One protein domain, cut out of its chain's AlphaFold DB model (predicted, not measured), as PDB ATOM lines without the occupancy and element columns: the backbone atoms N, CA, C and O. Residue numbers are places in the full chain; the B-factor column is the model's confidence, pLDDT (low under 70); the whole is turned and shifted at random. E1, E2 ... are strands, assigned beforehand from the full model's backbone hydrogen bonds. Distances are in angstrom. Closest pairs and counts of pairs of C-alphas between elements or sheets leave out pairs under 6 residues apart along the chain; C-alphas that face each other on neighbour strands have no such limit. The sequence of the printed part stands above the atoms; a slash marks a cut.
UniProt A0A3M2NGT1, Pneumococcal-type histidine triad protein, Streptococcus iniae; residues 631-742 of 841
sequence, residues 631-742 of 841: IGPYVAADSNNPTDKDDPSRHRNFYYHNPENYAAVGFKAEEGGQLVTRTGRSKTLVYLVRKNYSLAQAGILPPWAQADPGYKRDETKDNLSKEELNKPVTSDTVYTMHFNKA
ATOM      1  N   ILE A 631     147.674 114.236 114.891       90.81
ATOM      2  CA  ILE A 631     146.977 113.137 114.211       90.81
ATOM      3  C   ILE A 631     147.602 111.804 114.652       90.81
ATOM      4  O   ILE A 631     148.825 111.698 114.761       90.81
ATOM      5  N   GLY A 632     146.769 110.786 114.888       87.00
ATOM      6  CA  GLY A 632     147.177 109.459 115.365       87.00
ATOM      7  C   GLY A 632     146.759 109.198 116.825       87.00
ATOM      8  O   GLY A 632     145.775 109.785 117.282       87.00
ATOM      9  N   PRO A 633     147.474 108.336 117.573       90.19
ATOM     10  CA  PRO A 633     148.728 107.691 117.190       90.19
ATOM     11  C   PRO A 633     148.556 106.495 116.242       90.19
ATOM     12  O   PRO A 633     147.485 105.895 116.168       90.19
ATOM     13  N   TYR A 634     149.646 106.108 115.580       90.69
ATOM     14  CA  TYR A 634     149.805 104.818 114.898       90.69
ATOM     15  C   TYR A 634     151.030 104.057 115.438       90.69
ATOM     16  O   TYR A 634     151.862 104.622 116.147       90.69
ATOM     17  N   VAL A 635     151.138 102.763 115.133       92.19
ATOM     18  CA  VAL A 635     152.353 101.960 115.369       92.19
ATOM     19  C   VAL A 635     153.103 101.881 114.042       92.19
ATOM     20  O   VAL A 635     152.473 101.617 113.022       92.19
ATOM     21  N   ALA A 636     154.411 102.140 114.041       91.38
ATOM     22  CA  ALA A 636     155.219 102.097 112.820       91.38
ATOM     23  C   ALA A 636     155.470 100.654 112.354       91.38
ATOM     24  O   ALA A 636     155.657  99.762 113.187       91.38
ATOM     25  N   ALA A 637     155.517 100.442 111.038       90.69
ATOM     26  CA  ALA A 637     155.829  99.152 110.431       90.69
ATOM     27  C   ALA A 637     157.312  98.794 110.597       90.69
ATOM     28  O   ALA A 637     157.627  97.653 110.942       90.69
ATOM     29  N   ASP A 638     158.220  99.762 110.418       90.12
ATOM     30  CA  ASP A 638     159.609  99.608 110.851       90.12
ATOM     31  C   ASP A 638     159.811 100.221 112.240       90.12
ATOM     32  O   ASP A 638     159.727 101.430 112.455       90.12
ATOM     33  N   SER A 639     160.139  99.363 113.205       88.00
ATOM     34  CA  SER A 639     160.499  99.796 114.556       88.00
ATOM     35  C   SER A 639     161.842 100.539 114.636       88.00
ATOM     36  O   SER A 639     162.133 101.167 115.657       88.00
ATOM     37  N   ASN A 640     162.672 100.485 113.586       88.19
ATOM     38  CA  ASN A 640     163.955 101.181 113.539       88.19
ATOM     39  C   ASN A 640     163.816 102.631 113.077       88.19
ATOM     40  O   ASN A 640     164.371 103.498 113.754       88.19
ATOM     41  N   ASN A 641     163.035 102.882 112.022       90.88
ATOM     42  CA  ASN A 641     162.698 104.200 111.483       90.88
ATOM     43  C   ASN A 641     161.214 104.585 111.729       90.88
ATOM     44  O   ASN A 641     160.444 104.708 110.778       90.88
ATOM     45  N   PRO A 642     160.767 104.805 112.986       90.88
ATOM     46  CA  PRO A 642     159.349 105.045 113.285       90.88
ATOM     47  C   PRO A 642     158.769 106.322 112.659       90.88
ATOM     48  O   PRO A 642     157.554 106.460 112.542       90.88
ATOM     49  N   THR A 643     159.620 107.271 112.278       92.75
ATOM     50  CA  THR A 643     159.233 108.534 111.640       92.75
ATOM     51  C   THR A 643     159.295 108.474 110.113       92.75
ATOM     52  O   THR A 643     159.284 109.526 109.479       92.75
ATOM     53  N   ASP A 644     159.366 107.283 109.502       90.81
ATOM     54  CA  ASP A 644     159.391 107.176 108.043       90.81
ATOM     55  C   ASP A 644     158.159 107.849 107.419       90.81
ATOM     56  O   ASP A 644     156.999 107.573 107.753       90.81
ATOM     57  N   LYS A 645     158.425 108.765 106.487       87.06
ATOM     58  CA  LYS A 645     157.397 109.515 105.769       87.06
ATOM     59  C   LYS A 645     156.534 108.596 104.892       87.06
ATOM     60  O   LYS A 645     155.379 108.953 104.642       87.06
ATOM     61  N   ASP A 646     157.096 107.465 104.458       87.62
ATOM     62  CA  ASP A 646     156.510 106.491 103.535       87.62
ATOM     63  C   ASP A 646     156.034 105.204 104.258       87.62
ATOM     64  O   ASP A 646     155.632 104.245 103.597       87.62
ATOM     65  N   ASP A 647     156.027 105.173 105.605       86.38
ATOM     66  CA  ASP A 647     155.526 104.034 106.397       86.38
ATOM     67  C   ASP A 647     154.071 103.678 106.001       86.38
ATOM     68  O   ASP A 647     153.193 104.547 106.048       86.38
ATOM     69  N   PRO A 648     153.759 102.414 105.651       87.06
ATOM     70  CA  PRO A 648     152.418 102.010 105.216       87.06
ATOM     71  C   PRO A 648     151.332 102.149 106.300       87.06
ATOM     72  O   PRO A 648     150.144 102.143 105.972       87.06
ATOM     73  N   SER A 649     151.731 102.280 107.566       87.75
ATOM     74  CA  SER A 649     150.884 102.486 108.748       87.75
ATOM     75  C   SER A 649     150.582 103.967 108.999       87.75
ATOM     76  O   SER A 649     149.630 104.293 109.713       87.75
ATOM     77  N   ARG A 650     151.361 104.879 108.400       84.81
ATOM     78  CA  ARG A 650     151.108 106.323 108.428       84.81
ATOM     79  C   ARG A 650     149.832 106.623 107.641       84.81
ATOM     80  O   ARG A 650     149.608 106.094 106.552       84.81
ATOM     81  N   HIS A 651     148.981 107.511 108.158       71.81
ATOM     82  CA  HIS A 651     147.738 107.889 107.476       71.81
ATOM     83  C   HIS A 651     148.015 108.472 106.076       71.81
ATOM     84  O   HIS A 651     148.446 109.621 105.951       71.81
ATOM     85  N   ARG A 652     147.728 107.694 105.016       66.88
ATOM     86  CA  ARG A 652     147.840 108.126 103.609       66.88
ATOM     87  C   ARG A 652     147.153 109.475 103.417       66.88
ATOM     88  O   ARG A 652     145.948 109.585 103.647       66.88
ATOM     89  N   ASN A 653     147.895 110.491 102.974       63.81
ATOM     90  CA  ASN A 653     147.427 111.876 103.024       63.81
ATOM     91  C   ASN A 653     146.435 112.267 101.906       63.81
ATOM     92  O   ASN A 653     146.685 113.153 101.083       63.81
ATOM     93  N   PHE A 654     145.283 111.599 101.873       55.62
ATOM     94  CA  PHE A 654     144.257 111.873 100.877       55.62
ATOM     95  C   PHE A 654     143.394 113.088 101.258       55.62
ATOM     96  O   PHE A 654     143.269 113.982 100.434       55.62
ATOM     97  N   TYR A 655     142.919 113.216 102.504       59.31
ATOM     98  CA  TYR A 655     142.236 114.438 102.991       59.31
ATOM     99  C   TYR A 655     142.587 114.800 104.446       59.31
ATOM    100  O   TYR A 655     141.816 115.473 105.125       59.31
ATOM    101  N   TYR A 656     143.715 114.304 104.966       71.38
ATOM    102  CA  TYR A 656     143.991 114.382 106.402       71.38
ATOM    103  C   TYR A 656     144.674 115.684 106.816       71.38
ATOM    104  O   TYR A 656     144.218 116.295 107.772       71.38
ATOM    105  N   HIS A 657     145.725 116.139 106.127       86.69
ATOM    106  CA  HIS A 657     146.483 117.335 106.521       86.69
ATOM    107  C   HIS A 657     147.304 117.937 105.371       86.69
ATOM    108  O   HIS A 657     147.491 117.309 104.331       86.69
ATOM    109  N   ASN A 658     147.842 119.142 105.559       89.31
ATOM    110  CA  ASN A 658     148.981 119.607 104.767       89.31
ATOM    111  C   ASN A 658     150.283 119.034 105.377       89.31
ATOM    112  O   ASN A 658     150.571 119.380 106.524       89.31
ATOM    113  N   PRO A 659     151.081 118.194 104.684       85.94
ATOM    114  CA  PRO A 659     152.307 117.611 105.242       85.94
ATOM    115  C   PRO A 659     153.316 118.661 105.708       85.94
ATOM    116  O   PRO A 659     153.967 118.470 106.731       85.94
ATOM    117  N   GLU A 660     153.382 119.808 105.029       88.69
ATOM    118  CA  GLU A 660     154.293 120.900 105.387       88.69
ATOM    119  C   GLU A 660     154.008 121.479 106.780       88.69
ATOM    120  O   GLU A 660     154.919 121.988 107.434       88.69
ATOM    121  N   ASN A 661     152.775 121.338 107.274       92.50
ATOM    122  CA  ASN A 661     152.337 121.855 108.570       92.50
ATOM    123  C   ASN A 661     152.521 120.866 109.736       92.50
ATOM    124  O   ASN A 661     152.221 121.236 110.871       92.50
ATOM    125  N   TYR A 662     152.999 119.638 109.503       92.94
ATOM    126  CA  TYR A 662     153.137 118.600 110.538       92.94
ATOM    127  C   TYR A 662     154.533 117.961 110.533       92.94
ATOM    128  O   TYR A 662     155.261 118.030 109.546       92.94
ATOM    129  N   ALA A 663     154.900 117.346 111.654       94.31
ATOM    130  CA  ALA A 663     156.122 116.570 111.839       94.31
ATOM    131  C   ALA A 663     155.814 115.274 112.607       94.31
ATOM    132  O   ALA A 663     154.929 115.249 113.463       94.31
ATOM    133  N   ALA A 664     156.515 114.188 112.296       94.25
ATOM    134  CA  ALA A 664     156.351 112.898 112.951       94.25
ATOM    135  C   ALA A 664     157.139 112.849 114.270       94.25
ATOM    136  O   ALA A 664     158.362 112.956 114.279       94.25
ATOM    137  N   VAL A 665     156.441 112.643 115.387       95.31
ATOM    138  CA  VAL A 665     157.047 112.376 116.696       95.31
ATOM    139  C   VAL A 665     156.814 110.914 117.051       95.31
ATOM    140  O   VAL A 665     155.685 110.505 117.332       95.31
ATOM    141  N   GLY A 666     157.883 110.123 117.011       94.44
ATOM    142  CA  GLY A 666     157.873 108.709 117.369       94.44
ATOM    143  C   GLY A 666     158.403 108.472 118.779       94.44
ATOM    144  O   GLY A 666     159.481 108.938 119.125       94.44
ATOM    145  N   PHE A 667     157.692 107.686 119.575       94.25
ATOM    146  CA  PHE A 667     158.224 107.027 120.763       94.25
ATOM    147  C   PHE A 667     158.679 105.612 120.380       94.25
ATOM    148  O   PHE A 667     157.993 104.933 119.610       94.25
ATOM    149  N   LYS A 668     159.809 105.147 120.923       94.88
ATOM    150  CA  LYS A 668     160.408 103.828 120.659       94.88
ATOM    151  C   LYS A 668     160.851 103.160 121.962       94.88
ATOM    152  O   LYS A 668     161.425 103.822 122.815       94.88
ATOM    153  N   ALA A 669     160.636 101.855 122.102       93.56
ATOM    154  CA  ALA A 669     161.228 101.022 123.150       93.56
ATOM    155  C   ALA A 669     162.319 100.113 122.555       93.56
ATOM    156  O   ALA A 669     162.110  99.509 121.501       93.56
ATOM    157  N   GLU A 670     163.471 100.005 123.220       91.19
ATOM    158  CA  GLU A 670     164.592  99.164 122.765       91.19
ATOM    159  C   GLU A 670     164.408  97.657 123.078       91.19
ATOM    160  O   GLU A 670     163.309  97.181 123.385       91.19
ATOM    161  N   GLU A 671     165.475  96.859 122.957       89.00
ATOM    162  CA  GLU A 671     165.523  95.496 123.506       89.00
ATOM    163  C   GLU A 671     165.238  95.547 125.017       89.00
ATOM    164  O   GLU A 671     165.819  96.363 125.725       89.00
ATOM    165  N   GLY A 672     164.346  94.687 125.520       87.75
ATOM    166  CA  GLY A 672     164.052  94.615 126.955       87.75
ATOM    167  C   GLY A 672     162.865  95.427 127.473       87.75
ATOM    168  O   GLY A 672     162.656  95.460 128.685       87.75
ATOM    169  N   GLY A 673     162.061  96.051 126.612       91.62
ATOM    170  CA  GLY A 673     160.759  96.576 127.026       91.62
ATOM    171  C   GLY A 673     159.820  96.967 125.891       91.62
ATOM    172  O   GLY A 673     160.142  96.853 124.709       91.62
ATOM    173  N   GLN A 674     158.616  97.402 126.249       93.31
ATOM    174  CA  GLN A 674     157.520  97.719 125.334       93.31
ATOM    175  C   GLN A 674     156.808  98.994 125.787       93.31
ATOM    176  O   GLN A 674     156.690  99.271 126.981       93.31
ATOM    177  N   LEU A 675     156.292  99.757 124.829       92.56
ATOM    178  CA  LEU A 675     155.387 100.867 125.088       92.56
ATOM    179  C   LEU A 675     153.985 100.309 125.332       92.56
ATOM    180  O   LEU A 675     153.489  99.493 124.555       92.56
ATOM    181  N   VAL A 676     153.343 100.746 126.409       85.88
ATOM    182  CA  VAL A 676     151.995 100.348 126.810       85.88
ATOM    183  C   VAL A 676     151.053 101.527 126.614       85.88
ATOM    184  O   VAL A 676     151.302 102.645 127.068       85.88
ATOM    185  N   THR A 677     149.943 101.257 125.937       79.44
ATOM    186  CA  THR A 677     148.898 102.225 125.605       79.44
ATOM    187  C   THR A 677     147.526 101.652 125.947       79.44
ATOM    188  O   THR A 677     147.379 100.454 126.193       79.44
ATOM    189  N   ARG A 678     146.481 102.488 125.897       71.44
ATOM    190  CA  ARG A 678     145.089 102.040 126.076       71.44
ATOM    191  C   ARG A 678     144.630 101.026 125.009       71.44
ATOM    192  O   ARG A 678     143.658 100.317 125.245       71.44
ATOM    193  N   THR A 679     145.302 100.953 123.857       66.88
ATOM    194  CA  THR A 679     144.962 100.057 122.738       66.88
ATOM    195  C   THR A 679     145.834  98.800 122.656       66.88
ATOM    196  O   THR A 679     145.496  97.893 121.902       66.88
ATOM    197  N   GLY A 680     146.920  98.700 123.433       81.44
ATOM    198  CA  GLY A 680     147.787  97.518 123.465       81.44
ATOM    199  C   GLY A 680     149.242  97.822 123.831       81.44
ATOM    200  O   GLY A 680     149.569  98.921 124.285       81.44
ATOM    201  N   ARG A 681     150.120  96.833 123.615       88.69
ATOM    202  CA  ARG A 681     151.580  96.986 123.713       88.69
ATOM    203  C   ARG A 681     152.218  97.037 122.325       88.69
ATOM    204  O   ARG A 681     151.781  96.312 121.434       88.69
ATOM    205  N   SER A 682     153.263  97.840 122.156       91.00
ATOM    206  CA  SER A 682     154.023  97.965 120.905       91.00
ATOM    207  C   SER A 682     155.499  98.290 121.166       91.00
ATOM    208  O   SER A 682     155.883  98.670 122.272       91.00
ATOM    209  N   LYS A 683     156.360  98.159 120.145       92.50
ATOM    210  CA  LYS A 683     157.733  98.702 120.192       92.50
ATOM    211  C   LYS A 683     157.796 100.190 119.836       92.50
ATOM    212  O   LYS A 683     158.746 100.856 120.232       92.50
ATOM    213  N   THR A 684     156.803 100.710 119.116       94.38
ATOM    214  CA  THR A 684     156.748 102.105 118.653       94.38
ATOM    215  C   THR A 684     155.349 102.699 118.783       94.38
ATOM    216  O   THR A 684     154.348 101.977 118.767       94.38
ATOM    217  N   LEU A 685     155.274 104.021 118.920       92.94
ATOM    218  CA  LEU A 685     154.027 104.786 118.922       92.94
ATOM    219  C   LEU A 685     154.286 106.165 118.313       92.94
ATOM    220  O   LEU A 685     155.163 106.875 118.791       92.94
ATOM    221  N   VAL A 686     153.556 106.549 117.271       93.50
ATOM    222  CA  VAL A 686     153.899 107.706 116.432       93.50
ATOM    223  C   VAL A 686     152.710 108.638 116.269       93.50
ATOM    224  O   VAL A 686     151.607 108.204 115.941       93.50
ATOM    225  N   TYR A 687     152.953 109.930 116.469       93.31
ATOM    226  CA  TYR A 687     151.999 111.015 116.271       93.31
ATOM    227  C   TYR A 687     152.497 111.922 115.145       93.31
ATOM    228  O   TYR A 687     153.690 112.202 115.066       93.31
ATOM    229  N   LEU A 688     151.603 112.442 114.304       93.44
ATOM    230  CA  LEU A 688     151.929 113.590 113.451       93.44
ATOM    231  C   LEU A 688     151.500 114.848 114.205       93.44
ATOM    232  O   LEU A 688     150.306 115.092 114.345       93.44
ATOM    233  N   VAL A 689     152.452 115.615 114.730       94.25
ATOM    234  CA  VAL A 689     152.212 116.818 115.542       94.25
ATOM    235  C   VAL A 689     152.278 118.050 114.649       94.25
ATOM    236  O   VAL A 689     153.155 118.152 113.789       94.25
ATOM    237  N   ARG A 690     151.342 118.986 114.815       94.69
ATOM    238  CA  ARG A 690     151.306 120.223 114.030       94.69
ATOM    239  C   ARG A 690     152.474 121.119 114.440       94.69
ATOM    240  O   ARG A 690     152.678 121.376 115.626       94.69
ATOM    241  N   LYS A 691     153.248 121.603 113.469       94.69
ATOM    242  CA  LYS A 691     154.453 122.400 113.730       94.69
ATOM    243  C   LYS A 691     154.116 123.641 114.561       94.69
ATOM    244  O   LYS A 691     153.093 124.291 114.342       94.69
ATOM    245  N   ASN A 692     155.018 123.979 115.476       93.12
ATOM    246  CA  ASN A 692     154.891 125.010 116.513       93.12
ATOM    247  C   ASN A 692     153.966 124.676 117.707       93.12
ATOM    248  O   ASN A 692     153.884 125.494 118.618       93.12
ATOM    249  N   TYR A 693     153.336 123.495 117.766       94.88
ATOM    250  CA  TYR A 693     152.781 122.964 119.022       94.88
ATOM    251  C   TYR A 693     153.847 122.158 119.768       94.88
ATOM    252  O   TYR A 693     154.585 121.391 119.151       94.88
ATOM    253  N   SER A 694     153.914 122.288 121.092       94.81
ATOM    254  CA  SER A 694     154.607 121.317 121.946       94.81
ATOM    255  C   SER A 694     153.744 120.084 122.217       94.81
ATOM    256  O   SER A 694     152.526 120.109 122.015       94.81
ATOM    257  N   LEU A 695     154.349 118.997 122.709       92.94
ATOM    258  CA  LEU A 695     153.603 117.786 123.077       92.94
ATOM    259  C   LEU A 695     152.579 118.071 124.182       92.94
ATOM    260  O   LEU A 695     151.430 117.643 124.073       92.94
ATOM    261  N   ALA A 696     152.952 118.882 125.177       89.44
ATOM    262  CA  ALA A 696     152.044 119.349 126.221       89.44
ATOM    263  C   ALA A 696     150.866 120.170 125.654       89.44
ATOM    264  O   ALA A 696     149.716 119.907 126.001       89.44
ATOM    265  N   GLN A 697     151.120 121.111 124.734       91.88
ATOM    266  CA  GLN A 697     150.066 121.907 124.080       91.88
ATOM    267  C   GLN A 697     149.158 121.070 123.167       91.88
ATOM    268  O   GLN A 697     147.983 121.389 123.006       91.88
ATOM    269  N   ALA A 698     149.691 120.003 122.571       90.81
ATOM    270  CA  ALA A 698     148.923 119.044 121.786       90.81
ATOM    271  C   ALA A 698     148.129 118.044 122.652       90.81
ATOM    272  O   ALA A 698     147.321 117.295 122.112       90.81
ATOM    273  N   GLY A 699     148.339 118.011 123.976       90.25
ATOM    274  CA  GLY A 699     147.730 117.027 124.877       90.25
ATOM    275  C   GLY A 699     148.335 115.619 124.774       90.25
ATOM    276  O   GLY A 699     147.720 114.651 125.223       90.25
ATOM    277  N   ILE A 700     149.526 115.482 124.183       90.75
ATOM    278  CA  ILE A 700     150.227 114.203 124.037       90.75
ATOM    279  C   ILE A 700     151.035 113.927 125.306       90.75
ATOM    280  O   ILE A 700     152.051 114.569 125.573       90.75
ATOM    281  N   LEU A 701     150.599 112.924 126.068       85.81
ATOM    282  CA  LEU A 701     151.361 112.364 127.183       85.81
ATOM    283  C   LEU A 701     152.294 111.240 126.691       85.81
ATOM    284  O   LEU A 701     151.910 110.497 125.782       85.81
ATOM    285  N   PRO A 702     153.486 111.060 127.294       84.38
ATOM    286  CA  PRO A 702     154.352 109.920 127.000       84.38
ATOM    287  C   PRO A 702     153.646 108.573 127.233       84.38
ATOM    288  O   PRO A 702     152.955 108.417 128.244       84.38
ATOM    289  N   PRO A 703     153.835 107.571 126.355       87.62
ATOM    290  CA  PRO A 703     153.358 106.215 126.608       87.62
ATOM    291  C   PRO A 703     154.116 105.569 127.776       87.62
ATOM    292  O   PRO A 703     155.295 105.845 128.000       87.62
ATOM    293  N   TRP A 704     153.461 104.667 128.510       87.94
ATOM    294  CA  TRP A 704     154.101 103.987 129.638       87.94
ATOM    295  C   TRP A 704     155.092 102.928 129.141       87.94
ATOM    296  O   TRP A 704     154.709 101.975 128.469       87.94
ATOM    297  N   ALA A 705     156.370 103.074 129.483       90.81
ATOM    298  CA  ALA A 705     157.412 102.104 129.164       90.81
ATOM    299  C   ALA A 705     157.433 100.951 130.192       90.81
ATOM    300  O   ALA A 705     157.865 101.128 131.333       90.81
ATOM    301  N   GLN A 706     156.985  99.758 129.790       91.31
ATOM    302  CA  GLN A 706     157.040  98.537 130.600       91.31
ATOM    303  C   GLN A 706     158.264  97.695 130.208       91.31
ATOM    304  O   GLN A 706     158.433  97.362 129.039       91.31
ATOM    305  N   ALA A 707     159.089  97.295 131.179       91.81
ATOM    306  CA  ALA A 707     160.199  96.370 130.938       91.81
ATOM    307  C   ALA A 707     159.713  94.922 130.707       91.81
ATOM    308  O   ALA A 707     158.762  94.462 131.348       91.81
ATOM    309  N   ASP A 708     160.397  94.204 129.817       90.88
ATOM    310  CA  ASP A 708     160.241  92.764 129.606       90.88
ATOM    311  C   ASP A 708     160.884  91.980 130.785       90.88
ATOM    312  O   ASP A 708     161.775  92.499 131.470       90.88
ATOM    313  N   PRO A 709     160.478  90.722 131.059       89.75
ATOM    314  CA  PRO A 709     161.061  89.922 132.139       89.75
ATOM    315  C   PRO A 709     162.587  89.788 132.022       89.75
ATOM    316  O   PRO A 709     163.110  89.408 130.977       89.75
ATOM    317  N   GLY A 710     163.304  90.086 133.110       88.31
ATOM    318  CA  GLY A 710     164.772  90.097 133.134       88.31
ATOM    319  C   GLY A 710     165.420  91.438 132.759       88.31
ATOM    320  O   GLY A 710     166.645  91.508 132.702       88.31
ATOM    321  N   TYR A 711     164.639  92.502 132.553       91.94
ATOM    322  CA  TYR A 711     165.131  93.857 132.275       91.94
ATOM    323  C   TYR A 711     164.576  94.893 133.264       91.94
ATOM    324  O   TYR A 711     163.627  94.636 134.008       91.94
ATOM    325  N   LYS A 712     165.176  96.087 133.272       90.31
ATOM    326  CA  LYS A 712     164.703  97.290 133.979       90.31
ATOM    327  C   LYS A 712     164.859  98.509 133.065       90.31
ATOM    328  O   LYS A 712     165.866  98.603 132.367       90.31
ATOM    329  N   ARG A 713     163.893  99.435 133.082       89.31
ATOM    330  CA  ARG A 713     163.987 100.726 132.372       89.31
ATOM    331  C   ARG A 713     165.148 101.553 132.936       89.31
ATOM    332  O   ARG A 713     165.388 101.513 134.141       89.31
ATOM    333  N   ASP A 714     165.835 102.292 132.074       87.38
ATOM    334  CA  ASP A 714     166.914 103.211 132.436       87.38
ATOM    335  C   ASP A 714     166.548 104.652 132.064       87.38
ATOM    336  O   ASP A 714     166.982 105.195 131.050       87.38
ATOM    337  N   GLU A 715     165.753 105.278 132.931       83.81
ATOM    338  CA  GLU A 715     165.230 106.639 132.744       83.81
ATOM    339  C   GLU A 715     166.332 107.716 132.687       83.81
ATOM    340  O   GLU A 715     166.047 108.864 132.364       83.81
ATOM    341  N   THR A 716     167.596 107.363 132.970       81.31
ATOM    342  CA  THR A 716     168.752 108.271 132.838       81.31
ATOM    343  C   THR A 716     169.297 108.367 131.411       81.31
ATOM    344  O   THR A 716     170.051 109.293 131.111       81.31
ATOM    345  N   LYS A 717     168.919 107.428 130.533       82.56
ATOM    346  CA  LYS A 717     169.282 107.408 129.106       82.56
ATOM    347  C   LYS A 717     168.163 107.915 128.194       82.56
ATOM    348  O   LYS A 717     168.449 108.312 127.069       82.56
ATOM    349  N   ASP A 718     166.916 107.892 128.662       85.62
ATOM    350  CA  ASP A 718     165.745 108.320 127.890       85.62
ATOM    351  C   ASP A 718     165.883 109.792 127.460       85.62
ATOM    352  O   ASP A 718     165.957 110.700 128.288       85.62
ATOM    353  N   ASN A 719     165.875 110.058 126.153       83.81
ATOM    354  CA  ASN A 719     166.090 111.399 125.585       83.81
ATOM    355  C   ASN A 719     164.844 112.316 125.654       83.81
ATOM    356  O   ASN A 719     164.662 113.182 124.799       83.81
ATOM    357  N   LEU A 720     163.975 112.117 126.650       85.56
ATOM    358  CA  LEU A 720     162.678 112.780 126.809       85.56
ATOM    359  C   LEU A 720     162.575 113.439 128.192       85.56
ATOM    360  O   LEU A 720     162.199 112.796 129.172       85.56
ATOM    361  N   SER A 721     162.886 114.734 128.272       84.62
ATOM    362  CA  SER A 721     162.810 115.508 129.517       84.62
ATOM    363  C   SER A 721     161.489 116.282 129.674       84.62
ATOM    364  O   SER A 721     160.672 116.374 128.751       84.62
ATOM    365  N   LYS A 722     161.284 116.899 130.849       81.31
ATOM    366  CA  LYS A 722     160.154 117.820 131.080       81.31
ATOM    367  C   LYS A 722     160.253 119.089 130.222       81.31
ATOM    368  O   LYS A 722     159.218 119.644 129.857       81.31
ATOM    369  N   GLU A 723     161.459 119.535 129.870       86.56
ATOM    370  CA  GLU A 723     161.667 120.631 128.921       86.56
ATOM    371  C   GLU A 723     161.283 120.214 127.495       86.56
ATOM    372  O   GLU A 723     160.554 120.956 126.842       86.56
ATOM    373  N   GLU A 724     161.703 119.029 127.021       86.88
ATOM    374  CA  GLU A 724     161.368 118.541 125.667       86.88
ATOM    375  C   GLU A 724     159.850 118.474 125.431       86.88
ATOM    376  O   GLU A 724     159.364 118.923 124.395       86.88
ATOM    377  N   LEU A 725     159.074 118.017 126.424       86.69
ATOM    378  CA  LEU A 725     157.603 117.987 126.356       86.69
ATOM    379  C   LEU A 725     156.959 119.362 126.118       86.69
ATOM    380  O   LEU A 725     155.843 119.439 125.595       86.69
ATOM    381  N   ASN A 726     157.650 120.440 126.496       91.19
ATOM    382  CA  ASN A 726     157.182 121.818 126.377       91.19
ATOM    383  C   ASN A 726     157.808 122.579 125.196       91.19
ATOM    384  O   ASN A 726     157.346 123.678 124.882       91.19
ATOM    385  N   LYS A 727     158.802 122.013 124.499       92.81
ATOM    386  CA  LYS A 727     159.369 122.625 123.289       92.81
ATOM    387  C   LYS A 727     158.417 122.476 122.095       92.81
ATOM    388  O   LYS A 727     157.853 121.399 121.904       92.81
ATOM    389  N   PRO A 728     158.243 123.518 121.262       94.75
ATOM    390  CA  PRO A 728     157.480 123.408 120.023       94.75
ATOM    391  C   PRO A 728     158.134 122.429 119.040       94.75
ATOM    392  O   PRO A 728     159.326 122.539 118.753       94.75
ATOM    393  N   VAL A 729     157.352 121.506 118.479       94.50
ATOM    394  CA  VAL A 729     157.822 120.568 117.452       94.50
ATOM    395  C   VAL A 729     158.019 121.317 116.130       94.50
ATOM    396  O   VAL A 729     157.120 122.017 115.658       94.50
ATOM    397  N   THR A 730     159.191 121.162 115.515       94.25
ATOM    398  CA  THR A 730     159.564 121.814 114.243       94.25
ATOM    399  C   THR A 730     159.960 120.819 113.149       94.25
ATOM    400  O   THR A 730     159.709 121.077 111.970       94.25
ATOM    401  N   SER A 731     160.522 119.669 113.530       94.44
ATOM    402  CA  SER A 731     160.992 118.595 112.650       94.44
ATOM    403  C   SER A 731     160.662 117.214 113.218       94.44
ATOM    404  O   SER A 731     160.362 117.075 114.406       94.44
ATOM    405  N   ASP A 732     160.751 116.188 112.372       94.88
ATOM    406  CA  ASP A 732     160.554 114.797 112.783       94.88
ATOM    407  C   ASP A 732     161.548 114.419 113.900       94.88
ATOM    408  O   ASP A 732     162.713 114.822 113.869       94.88
ATOM    409  N   THR A 733     161.069 113.715 114.929       94.31
ATOM    410  CA  THR A 733     161.782 113.500 116.201       94.31
ATOM    411  C   THR A 733     161.492 112.104 116.757       94.31
ATOM    412  O   THR A 733     160.347 111.652 116.724       94.31
ATOM    413  N   VAL A 734     162.506 111.428 117.314       95.06
ATOM    414  CA  VAL A 734     162.351 110.112 117.960       95.06
ATOM    415  C   VAL A 734     162.785 110.165 119.424       95.06
ATOM    416  O   VAL A 734     163.928 110.504 119.733       95.06
ATOM    417  N   TYR A 735     161.871 109.780 120.312       93.62
ATOM    418  CA  TYR A 735     162.099 109.609 121.742       93.62
ATOM    419  C   TYR A 735     162.249 108.122 122.083       93.62
ATOM    420  O   TYR A 735     161.316 107.336 121.907       93.62
ATOM    421  N   THR A 736     163.420 107.733 122.576       93.19
ATOM    422  CA  THR A 736     163.791 106.346 122.867       93.19
ATOM    423  C   THR A 736     163.715 106.073 124.365       93.19
ATOM    424  O   THR A 736     164.203 106.855 125.175       93.19
ATOM    425  N   MET A 737     163.089 104.951 124.714       92.31
ATOM    426  CA  MET A 737     162.986 104.402 126.063       92.31
ATOM    427  C   MET A 737     163.966 103.230 126.179       92.31
ATOM    428  O   MET A 737     163.823 102.224 125.469       92.31
ATOM    429  N   HIS A 738     164.960 103.364 127.051       92.94
ATOM    430  CA  HIS A 738     166.079 102.437 127.194       92.94
ATOM    431  C   HIS A 738     165.849 101.425 128.322       92.94
ATOM    432  O   HIS A 738     165.219 101.717 129.343       92.94
ATOM    433  N   PHE A 739     166.403 100.220 128.163       92.38
ATOM    434  CA  PHE A 739     166.299  99.143 129.149       92.38
ATOM    435  C   PHE A 739     167.647  98.433 129.322       92.38
ATOM    436  O   PHE A 739     168.306  98.068 128.352       92.38
ATOM    437  N   ASN A 740     168.044  98.191 130.570       90.50
ATOM    438  CA  ASN A 740     169.217  97.382 130.905       90.50
ATOM    439  C   ASN A 740     168.772  95.968 131.308       90.50
ATOM    440  O   ASN A 740     167.734  95.798 131.954       90.50
ATOM    441  N   LYS A 741     169.593  94.953 131.011       86.94
ATOM    442  CA  LYS A 741     169.428  93.609 131.592       86.94
ATOM    443  C   LYS A 741     169.603  93.688 133.110       86.94
ATOM    444  O   LYS A 741     170.508  94.356 133.608       86.94
ATOM    445  N   ALA A 742     168.717  93.033 133.850       78.75
ATOM    446  CA  ALA A 742     168.779  92.980 135.301       78.75
ATOM    447  C   ALA A 742     169.892  92.010 135.718       78.75
ATOM    448  O   ALA A 742     169.703  90.795 135.701       78.75
TER     449      ALA A 742
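Overview. This is residues 631 to 742 of the 841 residues of the protein "Pneumococcal-type histidine triad protein" of Streptococcus iniae (UniProt A0A3M2NGT1). Little of this model is regular structure: long loops cover both faces of a twisted mixed sheet, E1 E5 E2 E8, and small antiparallel sheets, E4 E3 E6 and E7 E9, extend one end. The 112 printed residues include nine named strands, E1 to E9 in order, holding 42 residues, and no named helix: all strand, compact, radius of gyration of the C-alphas 14.0 A, spans 46 by 30 by 23 A.

Arrangement. Start at E1, residues 631 to 634, antiparallel to E5, 684 to 690: N 631 and O 688 are 2.8 A apart. E2, 662 to 669, is antiparallel to E5 (N 665 and O 687, 2.8 A) and parallel to E8, 733 to 737 (N 668 and O 735, 2.8 A). E3, 673 to 677, forms a hairpin with E4, 680 to 682 (N 675 and O 682, 2.8 A), and is antiparallel to E6, 704 to 707 (N 674 and O 706, 2.8 A). E7, 711 to 713, is antiparallel to E9, 739 to 741 (N 712 and O 740, 2.9 A).

Along the chain. Find C-alpha 631 at (146.977, 113.137, 114.211). E2 runs 23.1 A, E5 19.5 A; E9 ends at C-alpha 741, (169.428, 93.609, 131.592).

Size, cuts and confidence. The printed part has no cut; links E1 to E2, E5 to E6 and E7 to E8 are long. Residues 652 to 655 and 679 have pLDDT under 70.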